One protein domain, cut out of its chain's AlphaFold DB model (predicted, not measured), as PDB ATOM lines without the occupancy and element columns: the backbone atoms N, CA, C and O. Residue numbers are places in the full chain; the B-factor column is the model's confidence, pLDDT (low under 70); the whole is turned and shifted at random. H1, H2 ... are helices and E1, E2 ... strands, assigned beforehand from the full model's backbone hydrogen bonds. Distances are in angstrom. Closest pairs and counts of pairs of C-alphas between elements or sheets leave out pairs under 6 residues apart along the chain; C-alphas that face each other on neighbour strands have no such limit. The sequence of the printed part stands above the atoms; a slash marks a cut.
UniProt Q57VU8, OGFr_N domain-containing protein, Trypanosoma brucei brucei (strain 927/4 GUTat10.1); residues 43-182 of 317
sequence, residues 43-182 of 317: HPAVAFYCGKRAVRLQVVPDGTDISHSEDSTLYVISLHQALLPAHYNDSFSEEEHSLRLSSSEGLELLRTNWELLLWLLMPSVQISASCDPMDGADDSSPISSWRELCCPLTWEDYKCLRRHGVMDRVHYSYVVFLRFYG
ATOM      1  N   HIS A  43      17.947  42.487  30.907       93.72
ATOM      2  CA  HIS A  43      17.424  42.265  29.566       93.72
ATOM      3  C   HIS A  43      18.540  42.370  28.505       93.72
ATOM      4  O   HIS A  43      19.357  43.303  28.554       93.72
ATOM      5  N   PRO A  44      18.594  41.477  27.497       95.00
ATOM      6  CA  PRO A  44      19.710  41.428  26.551       95.00
ATOM      7  C   PRO A  44      19.976  42.733  25.798       95.00
ATOM      8  O   PRO A  44      21.130  43.136  25.668       95.00
ATOM      9  N   ALA A  45      18.931  43.446  25.362       95.45
ATOM     10  CA  ALA A  45      19.097  44.758  24.729       95.45
ATOM     11  C   ALA A  45      19.728  45.790  25.678       95.45
ATOM     12  O   ALA A  45      20.566  46.586  25.263       95.45
ATOM     13  N   VAL A  46      19.379  45.758  26.968       95.82
ATOM     14  CA  VAL A  46      19.953  46.667  27.968       95.82
ATOM     15  C   VAL A  46      21.412  46.309  28.225       95.82
ATOM     16  O   VAL A  46      22.265  47.197  28.260       95.82
ATOM     17  N   ALA A  47      21.732  45.016  28.326       96.05
ATOM     18  CA  ALA A  47      23.109  44.539  28.416       96.05
ATOM     19  C   ALA A  47      23.942  44.970  27.195       96.05
ATOM     20  O   ALA A  47      25.075  45.431  27.357       96.05
ATOM     21  N   PHE A  48      23.365  44.896  25.995       97.06
ATOM     22  CA  PHE A  48      23.974  45.381  24.758       97.06
ATOM     23  C   PHE A  48      24.238  46.886  24.794       97.06
ATOM     24  O   PHE A  48      25.377  47.319  24.600       97.06
ATOM     25  N   TYR A  49      23.232  47.687  25.150       96.73
ATOM     26  CA  TYR A  49      23.392  49.129  25.306       96.73
ATOM     27  C   TYR A  49      24.388  49.511  26.391       96.73
ATOM     28  O   TYR A  49      25.030  50.549  26.272       96.73
ATOM     29  N   CYS A  50      24.569  48.685  27.419       95.48
ATOM     30  CA  CYS A  50      25.598  48.871  28.439       95.48
ATOM     31  C   CYS A  50      26.999  48.429  27.985       95.48
ATOM     32  O   CYS A  50      27.957  48.634  28.728       95.48
ATOM     33  N   GLY A  51      27.142  47.830  26.799       94.78
ATOM     34  CA  GLY A  51      28.402  47.274  26.302       94.78
ATOM     35  C   GLY A  51      28.821  45.967  26.982       94.78
ATOM     36  O   GLY A  51      29.986  45.596  26.910       94.78
ATOM     37  N   LYS A  52      27.897  45.281  27.663       94.96
ATOM     38  CA  LYS A  52      28.160  44.019  28.374       94.96
ATOM     39  C   LYS A  52      27.944  42.786  27.502       94.96
ATOM     40  O   LYS A  52      28.545  41.753  27.763       94.96
ATOM     41  N   ARG A  53      27.076  42.893  26.495       95.74
ATOM     42  CA  ARG A  53      26.715  41.798  25.591       95.74
ATOM     43  C   ARG A  53      26.877  42.265  24.150       95.74
ATOM     44  O   ARG A  53      26.514  43.393  23.829       95.74
ATOM     45  N   ALA A  54      27.446  41.425  23.297       96.84
ATOM     46  CA  ALA A  54      27.549  41.703  21.867       96.84
ATOM     47  C   ALA A  54      26.334  41.142  21.114       96.84
ATOM     48  O   ALA A  54      25.610  40.299  21.643       96.84
ATOM     49  N   VAL A  55      26.127  41.582  19.876       96.69
ATOM     50  CA  VAL A  55      25.172  40.988  18.932       96.69
ATOM     51  C   VAL A  55      25.929  40.282  17.816       96.69
ATOM     52  O   VAL A  55      26.940  40.789  17.334       96.69
ATOM     53  N   ARG A  56      25.446  39.112  17.411       96.03
ATOM     54  CA  ARG A  56      25.901  38.392  16.229       96.03
ATOM     55  C   ARG A  56      25.024  38.778  15.044       96.03
ATOM     56  O   ARG A  56      23.810  38.616  15.112       96.03
ATOM     57  N   LEU A  57      25.639  39.276  13.982       93.17
ATOM     58  CA  LEU A  57      24.968  39.658  12.747       93.17
ATOM     59  C   LEU A  57      25.452  38.805  11.586       93.17
ATOM     60  O   LEU A  57      26.641  38.501  11.493       93.17
ATOM     61  N   GLN A  58      24.530  38.508  10.677       90.27
ATOM     62  CA  GLN A  58      24.856  37.934   9.381       90.27
ATOM     63  C   GLN A  58      25.328  39.060   8.466       90.27
ATOM     64  O   GLN A  58      24.566  39.986   8.167       90.27
ATOM     65  N   VAL A  59      26.592  39.006   8.052       83.85
ATOM     66  CA  VAL A  59      27.146  39.932   7.064       83.85
ATOM     67  C   VAL A  59      27.094  39.239   5.710       83.85
ATOM     68  O   VAL A  59      27.607  38.132   5.556       83.85
ATOM     69  N   VAL A  60      26.439  39.866   4.734       75.34
ATOM     70  CA  VAL A  60      26.385  39.315   3.376       75.34
ATOM     71  C   VAL A  60      27.765  39.483   2.731       75.34
ATOM     72  O   VAL A  60      28.263  40.609   2.702       75.34
ATOM     73  N   PRO A  61      28.397  38.400   2.234       66.39
ATOM     74  CA  PRO A  61      29.696  38.484   1.579       66.39
ATOM     75  C   PRO A  61      29.639  39.417   0.369       66.39
ATOM     76  O   PRO A  61      28.670  39.396  -0.394       66.39
ATOM     77  N   ASP A  62      30.694  40.204   0.171       68.98
ATOM     78  CA  ASP A  62      30.831  41.132  -0.953       68.98
ATOM     79  C   ASP A  62      31.058  40.364  -2.268       68.98
ATOM     80  O   ASP A  62      32.179  40.212  -2.734       68.98
ATOM     81  N   GLY A  63      29.986  39.790  -2.825       65.90
ATOM     82  CA  GLY A  63      29.822  39.357  -4.219       65.90
ATOM     83  C   GLY A  63      30.756  38.287  -4.806       65.90
ATOM     84  O   GLY A  63      30.429  37.757  -5.868       65.90
ATOM     85  N   THR A  64      31.887  37.947  -4.189       64.63
ATOM     86  CA  THR A  64      32.945  37.162  -4.848       64.63
ATOM     87  C   THR A  64      33.123  35.747  -4.316       64.63
ATOM     88  O   THR A  64      33.549  34.899  -5.093       64.63
ATOM     89  N   ASP A  65      32.704  35.435  -3.086       67.76
ATOM     90  CA  ASP A  65      32.825  34.082  -2.530       67.76
ATOM     91  C   ASP A  65      31.562  33.664  -1.756       67.76
ATOM     92  O   ASP A  65      31.273  34.140  -0.662       67.76
ATOM     93  N   ILE A  66      30.792  32.732  -2.332       67.76
ATOM     94  CA  ILE A  66      29.527  32.198  -1.778       67.76
ATOM     95  C   ILE A  66      29.783  31.198  -0.626       67.76
ATOM     96  O   ILE A  66      28.850  30.635  -0.057       67.76
ATOM     97  N   SER A  67      31.038  30.913  -0.272       68.03
ATOM     98  CA  SER A  67      31.338  29.708   0.504       68.03
ATOM     99  C   SER A  67      31.025  29.800   2.000       68.03
ATOM    100  O   SER A  67      30.671  28.763   2.554       68.03
ATOM    101  N   HIS A  68      31.032  30.967   2.658       68.97
ATOM    102  CA  HIS A  68      30.664  31.062   4.080       68.97
ATOM    103  C   HIS A  68      30.051  32.428   4.438       68.97
ATOM    104  O   HIS A  68      30.685  33.461   4.254       68.97
ATOM    105  N   SER A  69      28.827  32.433   4.981       73.72
ATOM    106  CA  SER A  69      28.280  33.604   5.683       73.72
ATOM    107  C   SER A  69      29.117  33.828   6.939       73.72
ATOM    108  O   SER A  69      29.081  33.000   7.853       73.72
ATOM    109  N   GLU A  70      29.897  34.903   6.974       81.96
ATOM    110  CA  GLU A  70      30.680  35.259   8.152       81.96
ATOM    111  C   GLU A  70      29.787  35.973   9.169       81.96
ATOM    112  O   GLU A  70      29.308  37.090   8.963       81.96
ATOM    113  N   ASP A  71      29.563  35.308  10.300       88.26
ATOM    114  CA  ASP A  71      28.872  35.900  11.435       88.26
ATOM    115  C   ASP A  71      29.817  36.865  12.164       88.26
ATOM    116  O   ASP A  71      30.809  36.459  12.776       88.26
ATOM    117  N   SER A  72      29.491  38.157  12.152       90.77
ATOM    118  CA  SER A  72      30.250  39.182  12.873       90.77
ATOM    119  C   SER A  72      29.643  39.449  14.242       90.77
ATOM    120  O   SER A  72      28.436  39.635  14.376       90.77
ATOM    121  N   THR A  73      30.479  39.498  15.281       94.68
ATOM    122  CA  THR A  73      30.044  39.835  16.645       94.68
ATOM    123  C   THR A  73      30.409  41.282  16.964       94.68
ATOM    124  O   THR A  73      31.589  41.612  17.054       94.68
ATOM    125  N   LEU A  74      29.407  42.145  17.143       94.06
ATOM    126  CA  LEU A  74      29.584  43.584  17.345       94.06
ATOM    127  C   LEU A  74      29.018  44.044  18.693       94.06
ATOM    128  O   LEU A  74      27.931  43.645  19.107       94.06
ATOM    129  N   TYR A  75      29.735  44.941  19.364       95.73
ATOM    130  CA  TYR A  75      29.200  45.711  20.491       95.73
ATOM    131  C   TYR A  75      28.490  46.970  19.994       95.73
ATOM    132  O   TYR A  75      28.682  47.375  18.851       95.73
ATOM    133  N   VAL A  76      27.715  47.625  20.862       93.87
ATOM    134  CA  VAL A  76      26.884  48.790  20.500       93.87
ATOM    135  C   VAL A  76      27.617  49.869  19.706       93.87
ATOM    136  O   VAL A  76      27.121  50.284  18.666       93.87
ATOM    137  N   ILE A  77      28.828  50.254  20.119       91.45
ATOM    138  CA  ILE A  77      29.612  51.276  19.410       91.45
ATOM    139  C   ILE A  77      30.031  50.773  18.026       91.45
ATOM    140  O   ILE A  77      29.849  51.480  17.043       91.45
ATOM    141  N   SER A  78      30.548  49.546  17.933       91.03
ATOM    142  CA  SER A  78      30.973  48.952  16.661       91.03
ATOM    143  C   SER A  78      29.800  48.728  15.708       91.03
ATOM    144  O   SER A  78      29.944  48.940  14.511       91.03
ATOM    145  N   LEU A  79      28.626  48.354  16.229       91.90
ATOM    146  CA  LEU A  79      27.404  48.234  15.441       91.90
ATOM    147  C   LEU A  79      26.960  49.597  14.913       91.90
ATOM    148  O   LEU A  79      26.686  49.735  13.727       91.90
ATOM    149  N   HIS A  80      26.902  50.611  15.779       88.21
ATOM    150  CA  HIS A  80      26.559  51.965  15.354       88.21
ATOM    151  C   HIS A  80      27.567  52.507  14.351       88.21
ATOM    152  O   HIS A  80      27.137  53.134  13.403       88.21
ATOM    153  N   GLN A  81      28.859  52.207  14.481       84.93
ATOM    154  CA  GLN A  81      29.868  52.551  13.477       84.93
ATOM    155  C   GLN A  81      29.716  51.749  12.176       84.93
ATOM    156  O   GLN A  81      30.010  52.261  11.105       84.93
ATOM    157  N   ALA A  82      29.251  50.502  12.222       83.38
ATOM    158  CA  ALA A  82      28.967  49.743  11.005       83.38
ATOM    159  C   ALA A  82      27.748  50.316  10.259       83.38
ATOM    160  O   ALA A  82      27.767  50.434   9.036       83.38
ATOM    161  N   LEU A  83      26.710  50.721  11.000       84.22
ATOM    162  CA  LEU A  83      25.478  51.301  10.454       84.22
ATOM    163  C   LEU A  83      25.644  52.788  10.089       84.22
ATOM    164  O   LEU A  83      25.071  53.260   9.121       84.22
ATOM    165  N   LEU A  84      26.438  53.537  10.843       77.35
ATOM    166  CA  LEU A  84      26.746  54.956  10.672       77.35
ATOM    167  C   LEU A  84      28.226  55.170  11.029       77.35
ATOM    168  O   LEU A  84      28.530  55.538  12.167       77.35
ATOM    169  N   PRO A  85      29.169  54.928  10.096       58.78
ATOM    170  CA  PRO A  85      30.592  55.086  10.385       58.78
ATOM    171  C   PRO A  85      30.867  56.458  10.989       58.78
ATOM    172  O   PRO A  85      30.358  57.466  10.512       58.78
ATOM    173  N   ALA A  86      31.629  56.508  12.078       52.73
ATOM    174  CA  ALA A  86      31.972  57.785  12.681       52.73
ATOM    175  C   ALA A  86      32.855  58.598  11.716       52.73
ATOM    176  O   ALA A  86      33.680  58.022  11.004       52.73
ATOM    177  N   HIS A  87      32.719  59.927  11.745       52.07
ATOM    178  CA  HIS A  87      33.490  60.908  10.958       52.07
ATOM    179  C   HIS A  87      34.992  60.961  11.329       52.07
ATOM    180  O   HIS A  87      35.621  62.008  11.242       52.07
ATOM    181  N   TYR A  88      35.592  59.870  11.814       50.63
ATOM    182  CA  TYR A  88      36.927  59.918  12.421       50.63
ATOM    183  C   TYR A  88      38.057  60.181  11.423       50.63
ATOM    184  O   TYR A  88      39.120  60.638  11.831       50.63
ATOM    185  N   ASN A  89      37.816  59.950  10.133       52.71
ATOM    186  CA  ASN A  89      38.656  60.485   9.073       52.71
ATOM    187  C   ASN A  89      37.809  61.517   8.328       52.71
ATOM    188  O   ASN A  89      36.778  61.146   7.773       52.71
ATOM    189  N   ASP A  90      38.251  62.775   8.341       55.65
ATOM    190  CA  ASP A  90      37.646  64.005   7.787       55.65
ATOM    191  C   ASP A  90      37.153  63.961   6.315       55.65
ATOM    192  O   ASP A  90      36.932  65.003   5.704       55.65
ATOM    193  N   SER A  91      36.983  62.801   5.684       65.49
ATOM    194  CA  SER A  91      36.583  62.712   4.280       65.49
ATOM    195  C   SER A  91      35.089  62.518   4.051       65.49
ATOM    196  O   SER A  91      34.607  62.970   3.020       65.49
ATOM    197  N   PHE A  92      34.362  61.851   4.952       63.90
ATOM    198  CA  PHE A  92      32.984  61.462   4.648       63.90
ATOM    199  C   PHE A  92      31.987  62.514   5.122       63.90
ATOM    200  O   PHE A  92      31.794  62.731   6.317       63.90
ATOM    201  N   SER A  93      31.331  63.165   4.166       74.44
ATOM    202  CA  SER A  93      30.194  64.034   4.458       74.44
ATOM    203  C   SER A  93      29.012  63.235   5.038       74.44
ATOM    204  O   SER A  93      28.847  62.041   4.779       74.44
ATOM    205  N   GLU A  94      28.120  63.888   5.794       70.15
ATOM    206  CA  GLU A  94      26.841  63.307   6.258       70.15
ATOM    207  C   GLU A  94      26.040  62.648   5.106       70.15
ATOM    208  O   GLU A  94      25.327  61.649   5.278       70.15
ATOM    209  N   GLU A  95      26.196  63.205   3.904       72.12
ATOM    210  CA  GLU A  95      25.634  62.697   2.660       72.12
ATOM    211  C   GLU A  95      26.232  61.343   2.265       72.12
ATOM    212  O   GLU A  95      25.479  60.436   1.918       72.12
ATOM    213  N   GLU A  96      27.546  61.159   2.388       74.92
ATOM    214  CA  GLU A  96      28.223  59.894   2.093       74.92
ATOM    215  C   GLU A  96      27.834  58.779   3.070       74.92
ATOM    216  O   GLU A  96      27.634  57.636   2.657       74.92
ATOM    217  N   HIS A  97      27.625  59.096   4.350       71.40
ATOM    218  CA  HIS A  97      27.115  58.120   5.322       71.40
ATOM    219  C   HIS A  97      25.705  57.649   4.978       71.40
ATOM    220  O   HIS A  97      25.404  56.454   4.996       71.40
ATOM    221  N   SER A  98      24.841  58.595   4.619       70.62
ATOM    222  CA  SER A  98      23.478  58.288   4.199       70.62
ATOM    223  C   SER A  98      23.469  57.518   2.876       70.62
ATOM    224  O   SER A  98      22.663  56.603   2.708       70.62
ATOM    225  N   LEU A  99      24.398  57.843   1.968       71.98
ATOM    226  CA  LEU A  99      24.638  57.105   0.732       71.98
ATOM    227  C   LEU A  99      25.067  55.667   1.012       71.98
ATOM    228  O   LEU A  99      24.545  54.773   0.358       71.98
ATOM    229  N   ARG A 100      25.934  55.430   2.005       74.95
ATOM    230  CA  ARG A 100      26.397  54.090   2.394       74.95
ATOM    231  C   ARG A 100      25.307  53.253   3.049       74.95
ATOM    232  O   ARG A 100      25.114  52.117   2.647       74.95
ATOM    233  N   LEU A 101      24.526  53.808   3.978       73.57
ATOM    234  CA  LEU A 101      23.310  53.124   4.439       73.57
ATOM    235  C   LEU A 101      22.360  52.841   3.279       73.57
ATOM    236  O   LEU A 101      21.528  51.934   3.362       73.57
ATOM    237  N   SER A 102      22.445  53.652   2.218       68.04
ATOM    238  CA  SER A 102      21.686  53.471   0.992       68.04
ATOM    239  C   SER A 102      22.313  52.668  -0.118       68.04
ATOM    240  O   SER A 102      21.644  52.436  -1.124       68.04
ATOM    241  N   SER A 103      23.531  52.180   0.090       71.14
ATOM    242  CA  SER A 103      24.113  51.215  -0.813       71.14
ATOM    243  C   SER A 103      23.303  49.922  -0.741       71.14
ATOM    244  O   SER A 103      22.565  49.667   0.221       71.14
ATOM    245  N   SER A 104      23.439  49.098  -1.775       70.17
ATOM    246  CA  SER A 104      22.912  47.736  -1.765       70.17
ATOM    247  C   SER A 104      23.368  46.977  -0.519       70.17
ATOM    248  O   SER A 104      22.552  46.313   0.100       70.17
ATOM    249  N   GLU A 105      24.625  47.150  -0.102       75.71
ATOM    250  CA  GLU A 105      25.205  46.525   1.092       75.71
ATOM    251  C   GLU A 105      24.520  46.984   2.391       75.71
ATOM    252  O   GLU A 105      24.098  46.152   3.189       75.71
ATOM    253  N   GLY A 106      24.355  48.296   2.607       76.40
ATOM    254  CA  GLY A 106      23.727  48.817   3.829       76.40
ATOM    255  C   GLY A 106      22.253  48.418   3.952       76.40
ATOM    256  O   GLY A 106      21.777  48.070   5.035       76.40
ATOM    257  N   LEU A 107      21.539  48.416   2.825       72.72
ATOM    258  CA  LEU A 107      20.175  47.900   2.747       72.72
ATOM    259  C   LEU A 107      20.110  46.403   3.003       72.72
ATOM    260  O   LEU A 107      19.208  45.959   3.702       72.72
ATOM    261  N   GLU A 108      21.046  45.642   2.452       75.57
ATOM    262  CA  GLU A 108      21.091  44.195   2.597       75.57
ATOM    263  C   GLU A 108      21.434  43.781   4.029       75.57
ATOM    264  O   GLU A 108      20.801  42.875   4.570       75.57
ATOM    265  N   LEU A 109      22.353  44.491   4.689       80.98
ATOM    266  CA  LEU A 109      22.655  44.309   6.108       80.98
ATOM    267  C   LEU A 109      21.400  44.516   6.963       80.98
ATOM    268  O   LEU A 109      21.083  43.677   7.811       80.98
ATOM    269  N   LEU A 110      20.674  45.614   6.725       78.24
ATOM    270  CA  LEU A 110      19.433  45.907   7.438       78.24
ATOM    271  C   LEU A 110      18.331  44.912   7.092       78.24
ATOM    272  O   LEU A 110      17.652  44.471   8.003       78.24
ATOM    273  N   ARG A 111      18.177  44.516   5.826       77.20
ATOM    274  CA  ARG A 111      17.180  43.535   5.374       77.20
ATOM    275  C   ARG A 111      17.416  42.166   6.005       77.20
ATOM    276  O   ARG A 111      16.474  41.556   6.498       77.20
ATOM    277  N   THR A 112      18.667  41.713   6.025       83.18
ATOM    278  CA  THR A 112      19.070  40.405   6.564       83.18
ATOM    279  C   THR A 112      18.902  40.348   8.079       83.18
ATOM    280  O   THR A 112      18.459  39.341   8.622       83.18
ATOM    281  N   ASN A 113      19.201  41.449   8.775       88.51
ATOM    282  CA  ASN A 113      19.186  41.502  10.237       88.51
ATOM    283  C   ASN A 113      18.011  42.325  10.794       88.51
ATOM    284  O   ASN A 113      18.065  42.752  11.947       88.51
ATOM    285  N   TRP A 114      16.961  42.573  10.001       86.99
ATOM    286  CA  TRP A 114      15.943  43.589  10.301       86.99
ATOM    287  C   TRP A 114      15.256  43.364  11.644       86.99
ATOM    288  O   TRP A 114      15.215  44.265  12.479       86.99
ATOM    289  N   GLU A 115      14.760  42.148  11.878       85.42
ATOM    290  CA  GLU A 115      14.085  41.790  13.128       85.42
ATOM    291  C   GLU A 115      15.024  41.945  14.321       85.42
ATOM    292  O   GLU A 115      14.696  42.611  15.300       85.42
ATOM    293  N   LEU A 116      16.224  41.374  14.223       91.00
ATOM    294  CA  LEU A 116      17.206  41.434  15.297       91.00
ATOM    295  C   LEU A 116      17.561  42.885  15.632       91.00
ATOM    296  O   LEU A 116      17.496  43.273  16.794       91.00
ATOM    297  N   LEU A 117      17.871  43.698  14.622       92.55
ATOM    298  CA  LEU A 117      18.239  45.096  14.810       92.55
ATOM    299  C   LEU A 117      17.073  45.918  15.350       92.55
ATOM    300  O   LEU A 117      17.280  46.689  16.277       92.55
ATOM    301  N   LEU A 118      15.851  45.732  14.854       91.44
ATOM    302  CA  LEU A 118      14.674  46.429  15.371       91.44
ATOM    303  C   LEU A 118      14.434  46.133  16.852       91.44
ATOM    304  O   LEU A 118      14.254  47.054  17.647       91.44
ATOM    305  N   TRP A 119      14.447  44.860  17.241       90.81
ATOM    306  CA  TRP A 119      14.211  44.474  18.632       90.81
ATOM    307  C   TRP A 119      15.369  44.875  19.552       90.81
ATOM    308  O   TRP A 119      15.135  45.211  20.714       90.81
ATOM    309  N   LEU A 120      16.600  44.879  19.036       93.53
ATOM    310  CA  LEU A 120      17.801  45.216  19.796       93.53
ATOM    311  C   LEU A 120      17.915  46.719  20.029       93.53
ATOM    312  O   LEU A 120      18.244  47.155  21.130       93.53
ATOM    313  N   LEU A 121      17.663  47.494  18.976       93.79
ATOM    314  CA  LEU A 121      17.877  48.933  18.932       93.79
ATOM    315  C   LEU A 121      16.655  49.747  19.387       93.79
ATOM    316  O   LEU A 121      16.749  50.959  19.557       93.79
ATOM    317  N   MET A 122      15.507  49.093  19.567       93.77
ATOM    318  CA  MET A 122      14.286  49.685  20.115       93.77
ATOM    319  C   MET A 122      13.700  48.763  21.199       93.77
ATOM    320  O   MET A 122      12.656  48.141  20.984       93.77
ATOM    321  N   PRO A 123      14.360  48.614  22.362       91.56
ATOM    322  CA  PRO A 123      13.814  47.845  23.477       91.56
ATOM    323  C   PRO A 123      12.583  48.551  24.048       91.56
ATOM    324  O   PRO A 123      12.623  49.757  24.272       91.56
ATOM    325  N   SER A 124      11.505  47.804  24.285       89.08
ATOM    326  CA  SER A 124      10.222  48.351  24.737       89.08
ATOM    327  C   SER A 124       9.768  47.687  26.030       89.08
ATOM    328  O   SER A 124       9.983  46.492  26.219       89.08
ATOM    329  N   VAL A 125       9.129  48.456  26.915       85.60
ATOM    330  CA  VAL A 125       8.477  47.923  28.127       85.60
ATOM    331  C   VAL A 125       7.164  47.205  27.790       85.60
ATOM    332  O   VAL A 125       6.786  46.268  28.486       85.60
ATOM    333  N   GLN A 126       6.494  47.569  26.689       73.50
ATOM    334  CA  GLN A 126       5.208  47.000  26.258       73.50
ATOM    335  C   GLN A 126       5.333  45.677  25.481       73.50
ATOM    336  O   GLN A 126       4.663  45.483  24.457       73.50
ATOM    337  N   ILE A 127       6.173  44.739  25.924       63.54
ATOM    338  CA  ILE A 127       6.284  43.446  25.234       63.54
ATOM    339  C   ILE A 127       5.049  42.597  25.550       63.54
ATOM    340  O   ILE A 127       4.935  41.950  26.585       63.54
ATOM    341  N   SER A 128       4.092  42.618  24.623       52.17
ATOM    342  CA  SER A 128       2.892  41.781  24.647       52.17
ATOM    343  C   SER A 128       3.218  40.376  24.143       52.17
ATOM    344  O   SER A 128       2.802  40.005  23.051       52.17
ATOM    345  N   ALA A 129       3.989  39.590  24.891       53.99
ATOM    346  CA  ALA A 129       4.076  38.157  24.630       53.99
ATOM    347  C   ALA A 129       4.498  37.394  25.883       53.99
ATOM    348  O   ALA A 129       5.488  37.729  26.528       53.99
ATOM    349  N   SER A 130       3.762  36.324  26.177       55.05
ATOM    350  CA  SER A 130       4.148  35.253  27.092       55.05
ATOM    351  C   SER A 130       5.313  34.456  26.492       55.05
ATOM    352  O   SER A 130       5.158  33.298  26.106       55.05
ATOM    353  N   CYS A 131       6.465  35.089  26.289       57.38
ATOM    354  CA  CYS A 131       7.663  34.338  25.967       57.38
ATOM    355  C   CYS A 131       8.094  33.634  27.247       57.38
ATOM    356  O   CYS A 131       8.486  34.289  28.214       57.38
ATOM    357  N   ASP A 132       7.984  32.304  27.247       67.63
ATOM    358  CA  ASP A 132       8.562  31.491  28.306       67.63
ATOM    359  C   ASP A 132      10.037  31.892  28.454       67.63
ATOM    360  O   ASP A 132      10.746  32.004  27.443       67.63
ATOM    361  N   PRO A 133      10.503  32.173  29.683       64.80
ATOM    362  CA  PRO A 133      11.894  32.513  29.905       64.80
ATOM    363  C   PRO A 133      12.751  31.379  29.344       64.80
ATOM    364  O   PRO A 133      12.616  30.224  29.741       64.80
ATOM    365  N   MET A 134      13.613  31.706  28.381       68.38
ATOM    366  CA  MET A 134      14.582  30.758  27.840       68.38
ATOM    367  C   MET A 134      15.592  30.426  28.944       68.38
ATOM    368  O   MET A 134      16.590  31.131  29.132       68.38
ATOM    369  N   ASP A 135      15.301  29.369  29.700       70.84
ATOM    370  CA  ASP A 135      16.172  28.842  30.742       70.84
ATOM    371  C   ASP A 135      17.490  28.369  30.111       70.84
ATOM    372  O   ASP A 135      17.525  27.441  29.304       70.84
ATOM    373  N   GLY A 136      18.596  29.016  30.486       71.98
ATOM    374  CA  GLY A 136      19.945  28.502  30.229       71.98
ATOM    375  C   GLY A 136      20.793  29.231  29.187       71.98
ATOM    376  O   GLY A 136      21.909  28.786  28.930       71.98
ATOM    377  N   ALA A 137      20.347  30.349  28.606       72.81
ATOM    378  CA  ALA A 137      21.264  31.161  27.802       72.81
ATOM    379  C   ALA A 137      22.334  31.797  28.712       72.81
ATOM    380  O   ALA A 137      21.981  32.512  29.646       72.81
ATOM    381  N   ASP A 138      23.618  31.564  28.441       82.79
ATOM    382  CA  ASP A 138      24.729  32.228  29.133       82.79
ATOM    383  C   ASP A 138      24.714  33.736  28.830       82.79
ATOM    384  O   ASP A 138      24.656  34.135  27.664       82.79
ATOM    385  N   ASP A 139      24.781  34.581  29.861       83.23
ATOM    386  CA  ASP A 139      24.808  36.043  29.733       83.23
ATOM    387  C   ASP A 139      26.012  36.565  28.938       83.23
ATOM    388  O   ASP A 139      25.961  37.676  28.407       83.23
ATOM    389  N   SER A 140      27.071  35.760  28.813       87.69
ATOM    390  CA  SER A 140      28.256  36.097  28.019       87.69
ATOM    391  C   SER A 140      28.084  35.839  26.515       87.69
ATOM    392  O   SER A 140      28.809  36.407  25.693       87.69
ATOM    393  N   SER A 141      27.111  35.003  26.135       93.66
ATOM    394  CA  SER A 141      26.902  34.616  24.739       93.66
ATOM    395  C   SER A 141      26.386  35.796  23.903       93.66
ATOM    396  O   SER A 141      25.542  36.553  24.384       93.66
ATOM    397  N   PRO A 142      26.839  35.992  22.653       95.73
ATOM    398  CA  PRO A 142      26.290  37.036  21.793       95.73
ATOM    399  C   PRO A 142      24.789  36.851  21.552       95.73
ATOM    400  O   PRO A 142      24.316  35.728  21.398       95.73
ATOM    401  N   ILE A 143      24.052  37.957  21.480       95.54
ATOM    402  CA  ILE A 143      22.641  37.967  21.083       95.54
ATOM    403  C   ILE A 143      22.577  37.534  19.624       95.54
ATOM    404  O   ILE A 143      23.214  38.153  18.776       95.54
ATOM    405  N   SER A 144      21.828  36.481  19.336       92.90
ATOM    406  CA  SER A 144      21.800  35.857  18.009       92.90
ATOM    407  C   SER A 144      20.409  35.819  17.387       92.90
ATOM    408  O   SER A 144      20.272  35.608  16.185       92.90
ATOM    409  N   SER A 145      19.366  36.034  18.189       90.19
ATOM    410  CA  SER A 145      17.984  35.995  17.730       90.19
ATOM    411  C   SER A 145      17.150  37.095  18.370       90.19
ATOM    412  O   SER A 145      17.281  37.384  19.560       90.19
ATOM    413  N   TRP A 146      16.218  37.654  17.598       87.43
ATOM    414  CA  TRP A 146      15.223  38.591  18.116       87.43
ATOM    415  C   TRP A 146      14.342  37.970  19.209       87.43
ATOM    416  O   TRP A 146      13.873  38.688  20.083       87.43
ATOM    417  N   ARG A 147      14.177  36.639  19.226       86.22
ATOM    418  CA  ARG A 147      13.402  35.933  20.261       86.22
ATOM    419  C   ARG A 147      13.988  36.109  21.660       86.22
ATOM    420  O   ARG A 147      13.240  36.146  22.628       86.22
ATOM    421  N   GLU A 148      15.308  36.266  21.772       88.60
ATOM    422  CA  GLU A 148      15.971  36.571  23.050       88.60
ATOM    423  C   GLU A 148      15.574  37.956  23.589       88.60
ATOM    424  O   GLU A 148      15.661  38.213  24.785       88.60
ATOM    425  N   LEU A 149      15.136  38.848  22.698       89.38
ATOM    426  CA  LEU A 149      14.760  40.233  22.975       89.38
ATOM    427  C   LEU A 149      13.248  40.391  23.199       89.38
ATOM    428  O   LEU A 149      12.773  41.503  23.417       89.38
ATOM    429  N   CYS A 150      12.486  39.295  23.133       84.58
ATOM    430  CA  CYS A 150      11.043  39.265  23.377       84.58
ATOM    431  C   CYS A 150      10.681  38.980  24.835       84.58
ATOM    432  O   CYS A 150       9.589  38.489  25.106       84.58
ATOM    433  N   CYS A 151      11.573  39.271  25.777       84.33
ATOM    434  CA  CYS A 151      11.260  39.203  27.199       84.33
ATOM    435  C   CYS A 151      10.894  40.600  27.724       84.33
ATOM    436  O   CYS A 151      11.486  41.579  27.278       84.33
ATOM    437  N   PRO A 152       9.917  40.727  28.637       84.50
ATOM    438  CA  PRO A 152       9.561  42.024  29.204       84.50
ATOM    439  C   PRO A 152      10.760  42.649  29.927       84.50
ATOM    440  O   PRO A 152      11.540  41.952  30.576       84.50
ATOM    441  N   LEU A 153      10.903  43.972  29.817       90.93
ATOM    442  CA  LEU A 153      11.901  44.721  30.581       90.93
ATOM    443  C   LEU A 153      11.508  44.747  32.059       90.93
ATOM    444  O   LEU A 153      10.351  45.025  32.382       90.93
ATOM    445  N   THR A 154      12.473  44.547  32.956       92.29
ATOM    446  CA  THR A 154      12.242  44.785  34.383       92.29
ATOM    447  C   THR A 154      12.298  46.280  34.712       92.29
ATOM    448  O   THR A 154      12.704  47.128  33.909       92.29
ATOM    449  N   TRP A 155      11.908  46.637  35.937       93.33
ATOM    450  CA  TRP A 155      12.059  48.009  36.423       93.33
ATOM    451  C   TRP A 155      13.527  48.472  36.444       93.33
ATOM    452  O   TRP A 155      13.823  49.633  36.142       93.33
ATOM    453  N   GLU A 156      14.466  47.579  36.772       94.58
ATOM    454  CA  GLU A 156      15.898  47.889  36.747       94.58
ATOM    455  C   GLU A 156      16.406  48.115  35.322       94.58
ATOM    456  O   GLU A 156      17.174  49.056  35.083       94.58
ATOM    457  N   ASP A 157      15.927  47.322  34.364       95.41
ATOM    458  CA  ASP A 157      16.225  47.501  32.944       95.41
ATOM    459  C   ASP A 157      15.755  48.870  32.440       95.41
ATOM    460  O   ASP A 157      16.532  49.613  31.832       95.41
ATOM    461  N   TYR A 158      14.514  49.249  32.760       95.15
ATOM    462  CA  TYR A 158      13.957  50.556  32.409       95.15
ATOM    463  C   TYR A 158      14.777  51.712  33.005       95.15
ATOM    464  O   TYR A 158      15.162  52.649  32.297       95.15
ATOM    465  N   LYS A 159      15.124  51.639  34.298       95.46
ATOM    466  CA  LYS A 159      15.998  52.638  34.941       95.46
ATOM    467  C   LYS A 159      17.369  52.715  34.278       95.46
ATOM    468  O   LYS A 159      17.940  53.801  34.174       95.46
ATOM    469  N   CYS A 160      17.915  51.579  33.854       96.22
ATOM    470  CA  CYS A 160      19.199  51.522  33.177       96.22
ATOM    471  C   CYS A 160      19.145  52.205  31.804       96.22
ATOM    472  O   CYS A 160      20.030  53.008  31.500       96.22
ATOM    473  N   LEU A 161      18.086  51.957  31.023       95.64
ATOM    474  CA  LEU A 161      17.864  52.612  29.730       95.64
ATOM    475  C   LEU A 161      17.805  54.135  29.851       95.64
ATOM    476  O   LEU A 161      18.328  54.829  28.988       95.64
ATOM    477  N   ARG A 162      17.260  54.661  30.954       95.74
ATOM    478  CA  ARG A 162      17.158  56.107  31.215       95.74
ATOM    479  C   ARG A 162      18.441  56.781  31.705       95.74
ATOM    480  O   ARG A 162      18.434  57.978  31.991       95.74
ATOM    481  N   ARG A 163      19.558  56.059  31.820       96.10
ATOM    482  CA  ARG A 163      20.854  56.680  32.133       96.10
ATOM    483  C   ARG A 163      21.345  57.469  30.921       96.10
ATOM    484  O   ARG A 163      21.314  56.950  29.813       96.10
ATOM    485  N   HIS A 164      21.870  58.677  31.142       90.77
ATOM    486  CA  HIS A 164      22.303  59.606  30.083       90.77
ATOM    487  C   HIS A 164      23.108  58.929  28.954       90.77
ATOM    488  O   HIS A 164      22.668  58.923  27.813       90.77
ATOM    489  N   GLY A 165      24.199  58.221  29.270       93.57
ATOM    490  CA  GLY A 165      25.023  57.571  28.238       93.57
ATOM    491  C   GLY A 165      24.368  56.388  27.505       93.57
ATOM    492  O   GLY A 165      24.875  55.966  26.468       93.57
ATOM    493  N   VAL A 166      23.273  55.828  28.029       95.54
ATOM    494  CA  VAL A 166      22.464  54.812  27.334       95.54
ATOM    495  C   VAL A 166      21.407  55.486  26.462       95.54
ATOM    496  O   VAL A 166      21.254  55.099  25.306       95.54
ATOM    497  N   MET A 167      20.752  56.532  26.970       95.78
ATOM    498  CA  MET A 167      19.798  57.347  26.212       95.78
ATOM    499  C   MET A 167      20.424  57.919  24.939       95.78
ATOM    500  O   MET A 167      19.801  57.845  23.885       95.78
ATOM    501  N   ASP A 168      21.673  58.387  25.004       95.16
ATOM    502  CA  ASP A 168      22.402  58.865  23.824       95.16
ATOM    503  C   ASP A 168      22.528  57.761  22.762       95.16
ATOM    504  O   ASP A 168      22.295  57.981  21.576       95.16
ATOM    505  N   ARG A 169      22.822  56.522  23.174       95.21
ATOM    506  CA  ARG A 169      22.930  55.367  22.263       95.21
ATOM    507  C   ARG A 169      21.574  54.984  21.672       95.21
ATOM    508  O   ARG A 169      21.509  54.589  20.505       95.21
ATOM    509  N   VAL A 170      20.492  55.091  22.440       95.34
ATOM    510  CA  VAL A 170      19.129  54.888  21.922       95.34
ATOM    511  C   VAL A 170      18.773  55.990  20.921       95.34
ATOM    512  O   VAL A 170      18.266  55.692  19.842       95.34
ATOM    513  N   HIS A 171      19.129  57.243  21.206       94.98
ATOM    514  CA  HIS A 171      18.990  58.350  20.264       94.98
ATOM    515  C   HIS A 171      19.746  58.070  18.953       94.98
ATOM    516  O   HIS A 171      19.152  58.142  17.879       94.98
ATOM    517  N   TYR A 172      21.013  57.646  19.011       93.14
ATOM    518  CA  TYR A 172      21.759  57.246  17.809       93.14
ATOM    519  C   TYR A 172      21.068  56.115  17.043       93.14
ATOM    520  O   TYR A 172      21.018  56.128  15.816       93.14
ATOM    521  N   SER A 173      20.479  55.163  17.762       94.65
ATOM    522  CA  SER A 173      19.717  54.067  17.161       94.65
ATOM    523  C   SER A 173      18.484  54.571  16.406       94.65
ATOM    524  O   SER A 173      18.206  54.114  15.300       94.65
ATOM    525  N   TYR A 174      17.779  55.562  16.953       95.53
ATOM    526  CA  TYR A 174      16.696  56.251  16.253       95.53
ATOM    527  C   TYR A 174      17.193  56.944  14.978       95.53
ATOM    528  O   TYR A 174      16.585  56.780  13.919       95.53
ATOM    529  N   VAL A 175      18.335  57.637  15.038       92.77
ATOM    530  CA  VAL A 175      18.952  58.269  13.860       92.77
ATOM    531  C   VAL A 175      19.280  57.244  12.771       92.77
ATOM    532  O   VAL A 175      19.000  57.507  11.602       92.77
ATOM    533  N   VAL A 176      19.802  56.063  13.125       89.38
ATOM    534  CA  VAL A 176      20.029  54.963  12.167       89.38
ATOM    535  C   VAL A 176      18.736  54.612  11.425       89.38
ATOM    536  O   VAL A 176      18.732  54.561  10.193       89.38
ATOM    537  N   PHE A 177      17.628  54.417  12.149       91.05
ATOM    538  CA  PHE A 177      16.344  54.093  11.521       91.05
ATOM    539  C   PHE A 177      15.835  55.222  10.629       91.05
ATOM    540  O   PHE A 177      15.414  54.955   9.508       91.05
ATOM    541  N   LEU A 178      15.929  56.484  11.058       92.61
ATOM    542  CA  LEU A 178      15.563  57.618  10.204       92.61
ATOM    543  C   LEU A 178      16.322  57.585   8.873       92.61
ATOM    544  O   LEU A 178      15.715  57.686   7.807       92.61
ATOM    545  N   ARG A 179      17.641  57.371   8.915       88.18
ATOM    546  CA  ARG A 179      18.488  57.309   7.712       88.18
ATOM    547  C   ARG A 179      18.138  56.130   6.813       88.18
ATOM    548  O   ARG A 179      18.195  56.255   5.586       88.18
ATOM    549  N   PHE A 180      17.732  55.006   7.396       85.74
ATOM    550  CA  PHE A 180      17.205  53.876   6.640       85.74
ATOM    551  C   PHE A 180      15.961  54.266   5.827       85.74
ATOM    552  O   PHE A 180      15.944  54.038   4.616       85.74
ATOM    553  N   TYR A 181      14.995  54.966   6.432       88.08
ATOM    554  CA  TYR A 181      13.812  55.480   5.720       88.08
ATOM    555  C   TYR A 181      14.113  56.631   4.744       88.08
ATOM    556  O   TYR A 181      13.243  57.029   3.971       88.08
ATOM    557  N   GLY A 182      15.340  57.159   4.732       89.32
ATOM    558  CA  GLY A 182      15.701  58.326   3.924       89.32
ATOM    559  C   GLY A 182      15.292  59.647   4.565       89.32
ATOM    560  O   GLY A 182      15.006  60.611   3.856       89.32
TER     561      GLY A 182
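This is residues 43 to 182 of the 317 residues of the protein "OGFr_N domain-containing protein" of Trypanosoma brucei brucei (strain 927/4 GUTat10.1) (UniProt Q57VU8). A loosely joined helical body has the long helix H8 along one side, with H2 and H5 roughly alongside it and a two-strand hairpin, E1 and E2, on the side away from H8. H1 meets H8 end-on near one end of H8, where Tyr 49, the last residue of H1, comes closest to Val 166, with H7 packed on H1 and the small H6 beside H5, while H3 meets the other end of H8 about perpendicular to it and H4 lies at that same end, by E1; residues 88 to 93 stick out. The printed part has 140 residues, with named elements in the order H1, E1, E2, H2, H3, H4, H5, H6, H7, H8; the sheet E1 - E2 is antiparallel and the class is mostly helix. The whole is compact, with a radius of gyration of the C-alphas of 15.7 A and spans of 43 by 39 by 25 A.

H1, residues 44 to 49, begins at C-alpha 44 (19.710, 41.428, 26.551). E1, residues 55 to 59, is 12.1 A long, and E2, residues 70 to 74, is 12.5 A. H2 is residues 76 to 83, H3 94 to 101, H4 104 to 112, 11.7 A long, and H5 114 to 121. H6 is residues 146 to 149 and H7 155 to 161. H8, residues 164 to 181, is 26.1 A long and ends at C-alpha 181 (13.812, 55.480, 5.720).

H1 and H8 are the hubs, touching four helices each. H1 touches H5 at a steep tilt of 65 degrees, the closest C-alphas being Ala 45 and Leu 120, 5.1 A apart. H1 touches H7 at Val 46 and Asp 157, 6.3 A between C-alphas. H1 and H8 only just touch, with 3 pairs of C-alphas within 8 A, the closest Tyr 49 and Val 166, 6.1 A. H8 touches H2 with residues 169 to 176 alone, at a shallow tilt of 17 degrees, the closest C-alphas being Leu 83 and Val 176, 6.8 A. H8 and H3 only just touch, with 3 pairs, the closest C-alphas Ser 98 and Arg 179, 6.2 A. H5 touches H6, the C-alphas of Leu 116 and Trp 146 being closest at 4.5 A. In the hairpin E1 and E2, N 57 and O 72 are 2.8 A apart and N 72 and O 57 2.9 A, within hydrogen-bond range. The closest C-alphas of E1 and H4 are Val 59 and Leu 109, 6.3 A apart. Every O i to N i+4 pair is within hydrogen-bond range in H1, H2, H3, H4, H5 and H7, and 13 of 14 in H8; H6 is too short for such a pair.

The C-alphas farthest apart are those of Ser 91 and Asp 132, 48.3 A. The printed part has no cut, and the link from H5 to H6, residues 122 to 145, is long. Mean pLDDT of the printed part is 83.1; residues 61 to 68, 85 to 92, 102 and 127 to 134 are under 70.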